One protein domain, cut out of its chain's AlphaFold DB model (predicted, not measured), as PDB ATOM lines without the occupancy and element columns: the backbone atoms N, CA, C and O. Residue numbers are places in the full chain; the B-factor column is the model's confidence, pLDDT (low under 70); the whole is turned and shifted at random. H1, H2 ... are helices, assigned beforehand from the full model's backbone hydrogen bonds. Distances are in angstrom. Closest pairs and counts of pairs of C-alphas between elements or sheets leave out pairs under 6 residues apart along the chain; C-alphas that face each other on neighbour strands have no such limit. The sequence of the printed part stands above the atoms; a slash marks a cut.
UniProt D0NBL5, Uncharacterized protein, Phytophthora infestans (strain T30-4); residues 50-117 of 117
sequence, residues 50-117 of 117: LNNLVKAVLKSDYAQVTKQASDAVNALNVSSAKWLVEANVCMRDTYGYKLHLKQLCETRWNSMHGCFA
ATOM      1  N   LEU A  50     285.422 285.499 158.953       86.75
ATOM      2  CA  LEU A  50     285.957 284.590 159.973       86.75
ATOM      3  C   LEU A  50     287.393 284.152 159.658       86.75
ATOM      4  O   LEU A  50     288.255 284.188 160.535       86.75
ATOM      5  N   ASN A  51     287.681 283.781 158.408       84.50
ATOM      6  CA  ASN A  51     289.038 283.423 157.992       84.50
ATOM      7  C   ASN A  51     290.021 284.595 158.190       84.50
ATOM      8  O   ASN A  51     291.140 284.396 158.664       84.50
ATOM      9  N   ASN A  52     289.597 285.824 157.883       86.00
ATOM     10  CA  ASN A  52     290.390 287.030 158.129       86.00
ATOM     11  C   ASN A  52     290.601 287.308 159.619       86.00
ATOM     12  O   ASN A  52     291.708 287.672 160.010       86.00
ATOM     13  N   LEU A  53     289.571 287.116 160.448       88.44
ATOM     14  CA  LEU A  53     289.662 287.277 161.898       88.44
ATOM     15  C   LEU A  53     290.695 286.312 162.488       88.44
ATOM     16  O   LEU A  53     291.601 286.746 163.195       88.44
ATOM     17  N   VAL A  54     290.616 285.024 162.141       86.19
ATOM     18  CA  VAL A  54     291.596 284.018 162.585       86.19
ATOM     19  C   VAL A  54     293.006 284.397 162.127       86.19
ATOM     20  O   VAL A  54     293.951 284.335 162.914       86.19
ATOM     21  N   LYS A  55     293.161 284.861 160.880       84.62
ATOM     22  CA  LYS A  55     294.452 285.343 160.368       84.62
ATOM     23  C   LYS A  55     294.984 286.529 161.181       84.62
ATOM     24  O   LYS A  55     296.181 286.578 161.442       84.62
ATOM     25  N   ALA A  56     294.126 287.469 161.577       89.31
ATOM     26  CA  ALA A  56     294.513 288.620 162.391       89.31
ATOM     27  C   ALA A  56     294.942 288.204 163.806       89.31
ATOM     28  O   ALA A  56     295.990 288.647 164.270       89.31
ATOM     29  N   VAL A  57     294.198 287.298 164.451       89.19
ATOM     30  CA  VAL A  57     294.548 286.755 165.774       89.19
ATOM     31  C   VAL A  57     295.912 286.068 165.735       89.19
ATOM     32  O   VAL A  57     296.772 286.360 166.560       89.19
ATOM     33  N   LEU A  58     296.177 285.224 164.739       86.25
ATOM     34  CA  LEU A  58     297.464 284.526 164.626       86.25
ATOM     35  C   LEU A  58     298.644 285.462 164.310       86.25
ATOM     36  O   LEU A  58     299.790 285.115 164.577       86.25
ATOM     37  N   LYS A  59     298.375 286.660 163.778       87.31
ATOM     38  CA  LYS A  59     299.374 287.719 163.549       87.31
ATOM     39  C   LYS A  59     299.509 288.706 164.720       87.31
ATOM     40  O   LYS A  59     300.295 289.640 164.602       87.31
ATOM     41  N   SER A  60     298.762 288.516 165.810       91.50
ATOM     42  CA  SER A  60     298.873 289.321 167.036       91.50
ATOM     43  C   SER A  60     300.009 288.802 167.936       91.50
ATOM     44  O   SER A  60     301.073 288.439 167.433       91.50
ATOM     45  N   ASP A  61     299.792 288.698 169.245       94.38
ATOM     46  CA  ASP A  61     300.773 288.204 170.221       94.38
ATOM     47  C   ASP A  61     301.242 286.765 169.921       94.38
ATOM     48  O   ASP A  61     302.329 286.347 170.318       94.38
ATOM     49  N   TYR A  62     300.459 286.010 169.144       89.56
ATOM     50  CA  TYR A  62     300.783 284.649 168.710       89.56
ATOM     51  C   TYR A  62     301.699 284.574 167.479       89.56
ATOM     52  O   TYR A  62     302.037 283.467 167.051       89.56
ATOM     53  N   ALA A  63     302.112 285.702 166.891       90.75
ATOM     54  CA  ALA A  63     302.835 285.725 165.616       90.75
ATOM     55  C   ALA A  63     304.126 284.892 165.633       90.75
ATOM     56  O   ALA A  63     304.418 284.182 164.669       90.75
ATOM     57  N   GLN A  64     304.883 284.940 166.734       93.69
ATOM     58  CA  GLN A  64     306.132 284.189 166.860       93.69
ATOM     59  C   GLN A  64     305.888 282.676 166.867       93.69
ATOM     60  O   GLN A  64     306.497 281.957 166.074       93.69
ATOM     61  N   VAL A  65     304.979 282.199 167.719       91.81
ATOM     62  CA  VAL A  65     304.649 280.768 167.831       91.81
ATOM     63  C   VAL A  65     304.021 280.257 166.535       91.81
ATOM     64  O   VAL A  65     304.398 279.201 166.033       91.81
ATOM     65  N   THR A  66     303.128 281.050 165.936       90.00
ATOM     66  CA  THR A  66     302.502 280.765 164.635       90.00
ATOM     67  C   THR A  66     303.563 280.553 163.556       90.00
ATOM     68  O   THR A  66     303.515 279.576 162.807       90.00
ATOM     69  N   LYS A  67     304.563 281.439 163.492       90.44
ATOM     70  CA  LYS A  67     305.665 281.323 162.537       90.44
ATOM     71  C   LYS A  67     306.504 280.070 162.791       90.44
ATOM     72  O   LYS A  67     306.749 279.319 161.857       90.44
ATOM     73  N   GLN A  68     306.890 279.813 164.039       92.94
ATOM     74  CA  GLN A  68     307.701 278.646 164.398       92.94
ATOM     75  C   GLN A  68     307.013 277.324 164.039       92.94
ATOM     76  O   GLN A  68     307.656 276.442 163.473       92.94
ATOM     77  N   ALA A  69     305.713 277.186 164.314       89.88
ATOM     78  CA  ALA A  69     304.992 275.966 163.956       89.88
ATOM     79  C   ALA A  69     304.874 275.811 162.431       89.88
ATOM     80  O   ALA A  69     305.101 274.724 161.902       89.88
ATOM     81  N   SER A  70     304.592 276.906 161.713       90.25
ATOM     82  CA  SER A  70     304.584 276.908 160.246       90.25
ATOM     83  C   SER A  70     305.945 276.492 159.673       90.25
ATOM     84  O   SER A  70     306.002 275.679 158.752       90.25
ATOM     85  N   ASP A  71     307.044 277.017 160.216       92.38
ATOM     86  CA  ASP A  71     308.407 276.694 159.782       92.38
ATOM     87  C   ASP A  71     308.757 275.225 160.070       92.38
ATOM     88  O   ASP A  71     309.339 274.553 159.216       92.38
ATOM     89  N   ALA A  72     308.338 274.687 161.220       91.88
ATOM     90  CA  ALA A  72     308.517 273.278 161.562       91.88
ATOM     91  C   ALA A  72     307.761 272.353 160.593       91.88
ATOM     92  O   ALA A  72     308.339 271.401 160.063       91.88
ATOM     93  N   VAL A  73     306.491 272.656 160.303       90.94
ATOM     94  CA  VAL A  73     305.693 271.903 159.323       90.94
ATOM     95  C   VAL A  73     306.333 271.970 157.935       90.94
ATOM     96  O   VAL A  73     306.427 270.947 157.255       90.94
ATOM     97  N   ASN A  74     306.823 273.140 157.525       91.06
ATOM     98  CA  ASN A  74     307.530 273.299 156.256       91.06
ATOM     99  C   ASN A  74     308.805 272.447 156.208       91.06
ATOM    100  O   ASN A  74     309.004 271.717 155.241       91.06
ATOM    101  N   ALA A  75     309.639 272.479 157.249       92.81
ATOM    102  CA  ALA A  75     310.875 271.697 157.310       92.81
ATOM    103  C   ALA A  75     310.616 270.182 157.217       92.81
ATOM    104  O   ALA A  75     311.310 269.473 156.482       92.81
ATOM    105  N   LEU A  76     309.582 269.691 157.909       93.19
ATOM    106  CA  LEU A  76     309.173 268.288 157.848       93.19
ATOM    107  C   LEU A  76     308.668 267.910 156.452       93.19
ATOM    108  O   LEU A  76     309.108 266.906 155.897       93.19
ATOM    109  N   ASN A  77     307.803 268.732 155.852       89.94
ATOM    110  CA  ASN A  77     307.248 268.463 154.525       89.94
ATOM    111  C   ASN A  77     308.303 268.540 153.409       89.94
ATOM    112  O   ASN A  77     308.259 267.739 152.475       89.94
ATOM    113  N   VAL A  78     309.287 269.441 153.518       92.94
ATOM    114  CA  VAL A  78     310.436 269.510 152.593       92.94
ATOM    115  C   VAL A  78     311.261 268.223 152.652       92.94
ATOM    116  O   VAL A  78     311.718 267.735 151.620       92.94
ATOM    117  N   SER A  79     311.413 267.625 153.835       92.69
ATOM    118  CA  SER A  79     312.083 266.334 154.017       92.69
ATOM    119  C   SER A  79     311.081 265.197 154.238       92.69
ATOM    120  O   SER A  79     311.196 264.384 155.161       92.69
ATOM    121  N   SER A  80     310.088 265.128 153.352       90.06
ATOM    122  CA  SER A  80     308.987 264.164 153.439       90.06
ATOM    123  C   SER A  80     309.442 262.700 153.452       90.06
ATOM    124  O   SER A  80     308.798 261.866 154.082       90.06
ATOM    125  N   ALA A  81     310.568 262.387 152.809       91.69
ATOM    126  CA  ALA A  81     311.111 261.030 152.740       91.69
ATOM    127  C   ALA A  81     311.871 260.587 154.005       91.69
ATOM    128  O   ALA A  81     312.096 259.393 154.180       91.69
ATOM    129  N   LYS A  82     312.286 261.523 154.870       94.50
ATOM    130  CA  LYS A  82     313.072 261.220 156.075       94.50
ATOM    131  C   LYS A  82     312.422 261.807 157.318       94.50
ATOM    132  O   LYS A  82     311.812 261.077 158.088       94.50
ATOM    133  N   TRP A  83     312.511 263.122 157.507       94.69
ATOM    134  CA  TRP A  83     312.086 263.743 158.762       94.69
ATOM    135  C   TRP A  83     310.584 263.627 159.010       94.69
ATOM    136  O   TRP A  83     310.178 263.409 160.147       94.69
ATOM    137  N   LEU A  84     309.754 263.691 157.966       93.88
ATOM    138  CA  LEU A  84     308.319 263.450 158.126       93.88
ATOM    139  C   LEU A  84     308.013 261.994 158.506       93.88
ATOM    140  O   LEU A  84     307.081 261.744 159.268       93.88
ATOM    141  N   VAL A  85     308.771 261.023 157.986       94.50
ATOM    142  CA  VAL A  85     308.599 259.604 158.335       94.50
ATOM    143  C   VAL A  85     308.948 259.385 159.803       94.50
ATOM    144  O   VAL A  85     308.131 258.831 160.534       94.50
ATOM    145  N   GLU A  86     310.091 259.903 160.248       95.44
ATOM    146  CA  GLU A  86     310.529 259.831 161.648       95.44
ATOM    147  C   GLU A  86     309.541 260.524 162.597       95.44
ATOM    148  O   GLU A  86     309.123 259.948 163.600       95.44
ATOM    149  N   ALA A  87     309.077 261.729 162.248       94.12
ATOM    150  CA  ALA A  87     308.067 262.436 163.032       94.12
ATOM    151  C   ALA A  87     306.769 261.620 163.154       94.12
ATOM    152  O   ALA A  87     306.177 261.543 164.227       94.12
ATOM    153  N   ASN A  88     306.347 260.956 162.077       94.75
ATOM    154  CA  ASN A  88     305.173 260.087 162.079       94.75
ATOM    155  C   ASN A  88     305.346 258.821 162.933       94.75
ATOM    156  O   ASN A  88     304.351 258.318 163.460       94.75
ATOM    157  N   VAL A  89     306.560 258.269 163.018       96.12
ATOM    158  CA  VAL A  89     306.877 257.147 163.916       96.12
ATOM    159  C   VAL A  89     306.783 257.624 165.361       96.12
ATOM    160  O   VAL A  89     305.977 257.088 166.114       96.12
ATOM    161  N   CYS A  90     307.459 258.725 165.695       96.12
ATOM    162  CA  CYS A  90     307.413 259.331 167.027       96.12
ATOM    163  C   CYS A  90     305.977 259.661 167.483       96.12
ATOM    164  O   CYS A  90     305.600 259.374 168.620       96.12
ATOM    165  N   MET A  91     305.136 260.198 166.589       95.88
ATOM    166  CA  MET A  91     303.716 260.440 166.881       95.88
ATOM    167  C   MET A  91     302.957 259.150 167.196       95.88
ATOM    168  O   MET A  91     302.171 259.124 168.137       95.88
ATOM    169  N   ARG A  92     303.196 258.074 166.440       96.56
ATOM    170  CA  ARG A  92     302.577 256.772 166.718       96.56
ATOM    171  C   ARG A  92     303.024 256.209 168.059       96.56
ATOM    172  O   ARG A  92     302.175 255.716 168.790       96.56
ATOM    173  N   ASP A  93     304.308 256.308 168.372       97.31
ATOM    174  CA  ASP A  93     304.861 255.764 169.611       97.31
ATOM    175  C   ASP A  93     304.364 256.544 170.835       97.31
ATOM    176  O   ASP A  93     304.083 255.959 171.877       97.31
ATOM    177  N   THR A  94     304.194 257.861 170.694       96.50
ATOM    178  CA  THR A  94     303.756 258.742 171.787       96.50
ATOM    179  C   THR A  94     302.236 258.753 171.961       96.50
ATOM    180  O   THR A  94     301.741 258.709 173.084       96.50
ATOM    181  N   TYR A  95     301.481 258.839 170.861       95.12
ATOM    182  CA  TYR A  95     300.034 259.089 170.884       95.12
ATOM    183  C   TYR A  95     299.189 257.895 170.417       95.12
ATOM    184  O   TYR A  95     297.973 257.904 170.580       95.12
ATOM    185  N   GLY A  96     299.788 256.886 169.780       96.56
ATOM    186  CA  GLY A  96     299.069 255.781 169.132       96.56
ATOM    187  C   GLY A  96     298.471 256.127 167.761       96.56
ATOM    188  O   GLY A  96     297.986 255.243 167.054       96.56
ATOM    189  N   TYR A  97     298.533 257.391 167.335       93.81
ATOM    190  CA  TYR A  97     298.020 257.865 166.047       93.81
ATOM    191  C   TYR A  97     298.938 258.925 165.425       93.81
ATOM    192  O   TYR A  97     299.879 259.408 166.048       93.81
ATOM    193  N   LYS A  98     298.680 259.271 164.159       91.56
ATOM    194  CA  LYS A  98     299.431 260.296 163.419       91.56
ATOM    195  C   LYS A  98     298.566 261.533 163.226       91.56
ATOM    196  O   LYS A  98     297.409 261.407 162.830       91.56
ATOM    197  N   LEU A  99     299.140 262.707 163.461       88.19
ATOM    198  CA  LEU A  99     298.519 263.982 163.112       88.19
ATOM    199  C   LEU A  99     298.865 264.348 161.667       88.19
ATOM    200  O   LEU A  99     299.959 264.060 161.180       88.19
ATOM    201  N   HIS A 100     297.932 264.994 160.969       86.25
ATOM    202  CA  HIS A 100     298.187 265.478 159.618       86.25
ATOM    203  C   HIS A 100     298.831 266.867 159.668       86.25
ATOM    204  O   HIS A 100     298.181 267.848 160.010       86.25
ATOM    205  N   LEU A 101     300.111 266.955 159.300       88.00
ATOM    206  CA  LEU A 101     300.857 268.215 159.288       88.00
ATOM    207  C   LEU A 101     300.572 269.010 158.011       88.00
ATOM    208  O   LEU A 101     301.199 268.807 156.968       88.00
ATOM    209  N   LYS A 102     299.610 269.931 158.083       86.94
ATOM    210  CA  LYS A 102     299.203 270.742 156.935       86.94
ATOM    211  C   LYS A 102     299.987 272.044 156.869       86.94
ATOM    212  O   LYS A 102     300.004 272.821 157.818       86.94
ATOM    213  N   GLN A 103     300.596 272.305 155.718       84.81
ATOM    214  CA  GLN A 103     301.315 273.550 155.484       84.81
ATOM    215  C   GLN A 103     300.379 274.766 155.526       84.81
ATOM    216  O   GLN A 103     299.300 274.777 154.919       84.81
ATOM    217  N   LEU A 104     300.857 275.818 156.189       82.94
ATOM    218  CA  LEU A 104     300.232 277.125 156.175       82.94
ATOM    219  C   LEU A 104     300.309 277.737 154.774       82.94
ATOM    220  O   LEU A 104     301.388 277.904 154.207       82.94
ATOM    221  N   CYS A 105     299.161 278.096 154.206       81.19
ATOM    222  CA  CYS A 105     299.088 278.686 152.874       81.19
ATOM    223  C   CYS A 105     298.186 279.914 152.917       81.19
ATOM    224  O   CYS A 105     296.964 279.786 152.943       81.19
ATOM    225  N   GLU A 106     298.778 281.109 152.924       67.56
ATOM    226  CA  GLU A 106     298.041 282.362 153.146       67.56
ATOM    227  C   GLU A 106     296.875 282.602 152.174       67.56
ATOM    228  O   GLU A 106     295.923 283.297 152.532       67.56
ATOM    229  N   THR A 107     296.956 282.063 150.957       66.69
ATOM    230  CA  THR A 107     295.950 282.221 149.898       66.69
ATOM    231  C   THR A 107     294.863 281.149 149.938       66.69
ATOM    232  O   THR A 107     293.798 281.335 149.349       66.69
ATOM    233  N   ARG A 108     295.089 280.030 150.636       76.81
ATOM    234  CA  ARG A 108     294.132 278.925 150.728       76.81
ATOM    235  C   ARG A 108     293.250 279.096 151.960       76.81
ATOM    236  O   ARG A 108     293.745 279.126 153.086       76.81
ATOM    237  N   TRP A 109     291.938 279.148 151.747       74.81
ATOM    238  CA  TRP A 109     290.957 279.228 152.832       74.81
ATOM    239  C   TRP A 109     291.148 278.100 153.849       74.81
ATOM    240  O   TRP A 109     291.418 276.953 153.477       74.81
ATOM    241  N   ASN A 110     291.007 278.438 155.134       74.88
ATOM    242  CA  ASN A 110     291.134 277.519 156.269       74.88
ATOM    243  C   ASN A 110     292.496 276.811 156.392       74.88
ATOM    244  O   ASN A 110     292.616 275.859 157.162       74.88
ATOM    245  N   SER A 111     293.534 277.244 155.669       80.50
ATOM    246  CA  SER A 111     294.882 276.685 155.836       80.50
ATOM    247  C   SER A 111     295.438 276.972 157.229       80.50
ATOM    248  O   SER A 111     296.068 276.097 157.805       80.50
ATOM    249  N   MET A 112     295.140 278.156 157.781       77.81
ATOM    250  CA  MET A 112     295.505 278.537 159.146       77.81
ATOM    251  C   MET A 112     294.862 277.577 160.143       77.81
ATOM    252  O   MET A 112     295.565 276.942 160.915       77.81
ATOM    253  N   HIS A 113     293.541 277.389 160.064       76.00
ATOM    254  CA  HIS A 113     292.851 276.431 160.923       76.00
ATOM    255  C   HIS A 113     293.443 275.025 160.782       76.00
ATOM    256  O   HIS A 113     293.850 274.448 161.775       76.00
ATOM    257  N   GLY A 114     293.606 274.513 159.561       78.00
ATOM    258  CA  GLY A 114     294.153 273.168 159.362       78.00
ATOM    259  C   GLY A 114     295.639 272.996 159.700       78.00
ATOM    260  O   GLY A 114     296.099 271.862 159.719       78.00
ATOM    261  N   CYS A 115     296.397 274.078 159.892       80.12
ATOM    262  CA  CYS A 115     297.792 274.026 160.339       80.12
ATOM    263  C   CYS A 115     297.899 274.012 161.874       80.12
ATOM    264  O   CYS A 115     298.847 273.445 162.407       80.12
ATOM    265  N   PHE A 116     296.935 274.624 162.573       74.31
ATOM    266  CA  PHE A 116     296.997 274.872 164.020       74.31
ATOM    267  C   PHE A 116     295.934 274.142 164.861       74.31
ATOM    268  O   PHE A 116     296.025 274.196 166.085       74.31
ATOM    269  N   ALA A 117     294.935 273.504 164.244       65.00
ATOM    270  CA  ALA A 117     293.873 272.737 164.901       65.00
ATOM    271  C   ALA A 117     293.937 271.258 164.511       65.00
ATOM    272  O   ALA A 117     293.641 270.424 165.391       65.00
TER     273      ALA A 117
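What this domain is: This is residues 50 to 117 of the 117 residues of an uncharacterized protein of Phytophthora infestans (strain T30-4) (UniProt D0NBL5). The longest helix, H2, is the beam of an open frame, with H1 making a corner at its first end and H3 making another corner at its last end, so that H1 and H3 stand off it like two legs. From the far end of H3 a long stretch with no named element, residues 96 to 110, comes back across the open side to the short H4, which lies near the corner of H1 and H2. The printed part has 68 residues with four named helices in the order H1, H2, H3, H4, and no named strand; the class is all helix. The whole is only just compact, close to loose, with a radius of gyration of the C-alphas of 13.1 A, and it is elongated, spanning 35 by 23 by 21 A.

How they stand to each other: H2, residues 63 to 78, touches H3, residues 83 to 95, with residues 76 to 77 alone, and H3 meets this touch with residues 83 to 87 alone. Their closest C-alphas are those of Leu 76 and Leu 84, 4.9 A apart. They run opposite ways at a steep tilt of 67 degrees, only just short of about perpendicular. H1, residues 50 to 58, is close to H2 but not clearly touching, and the closest C-alphas, those of Leu 58 and Thr 66, are 6.3 A apart. The lines of H1 and H2 are about perpendicular, at 79 degrees. H4, residues 111 to 116, is close to H2 but not clearly touching, with the C-alphas of Ser 70 and Cys 115 the closest at 7.4 A and the lines about perpendicular at 81 degrees. H4 and H1 only just touch, with 3 pairs of C-alphas within 8 A, the closest being those of Lys 55 and Met 112 at 7.0 A. They run the same way at a steep tilt of 46 degrees. H3 is apart from both H1 and H4. In H1, H2, H3 and H4 every O i to N i+4 pair is within hydrogen-bond range.

Where its parts are: H2 measures 22.1 A from C-alpha 63 at (302.835, 285.725, 165.616) to C-alpha 78 at (310.436, 269.510, 152.593). H3 measures 17.7 A from Trp 83 to Tyr 95. H1 begins at C-alpha 50, at (285.957, 284.590, 159.973), and measures 12.4 A to Leu 58. H4 measures 8.6 A from Ser 111 to Phe 116 and ends at C-alpha 116, at (296.997, 274.872, 164.020).

The domain as a whole: The two C-alphas farthest apart, those of Asn 52 and Asp 93, are 36.3 A apart. The printed part has no cut and ends at Ala 117, the chain's last residue. The links from H1 to H2 and from H2 to H3 are tight, and the link from H3 to H4 is long, with 15 residues. The mean pLDDT of the printed part is 88.1; residues 106 to 107 and residue 117 are under 70.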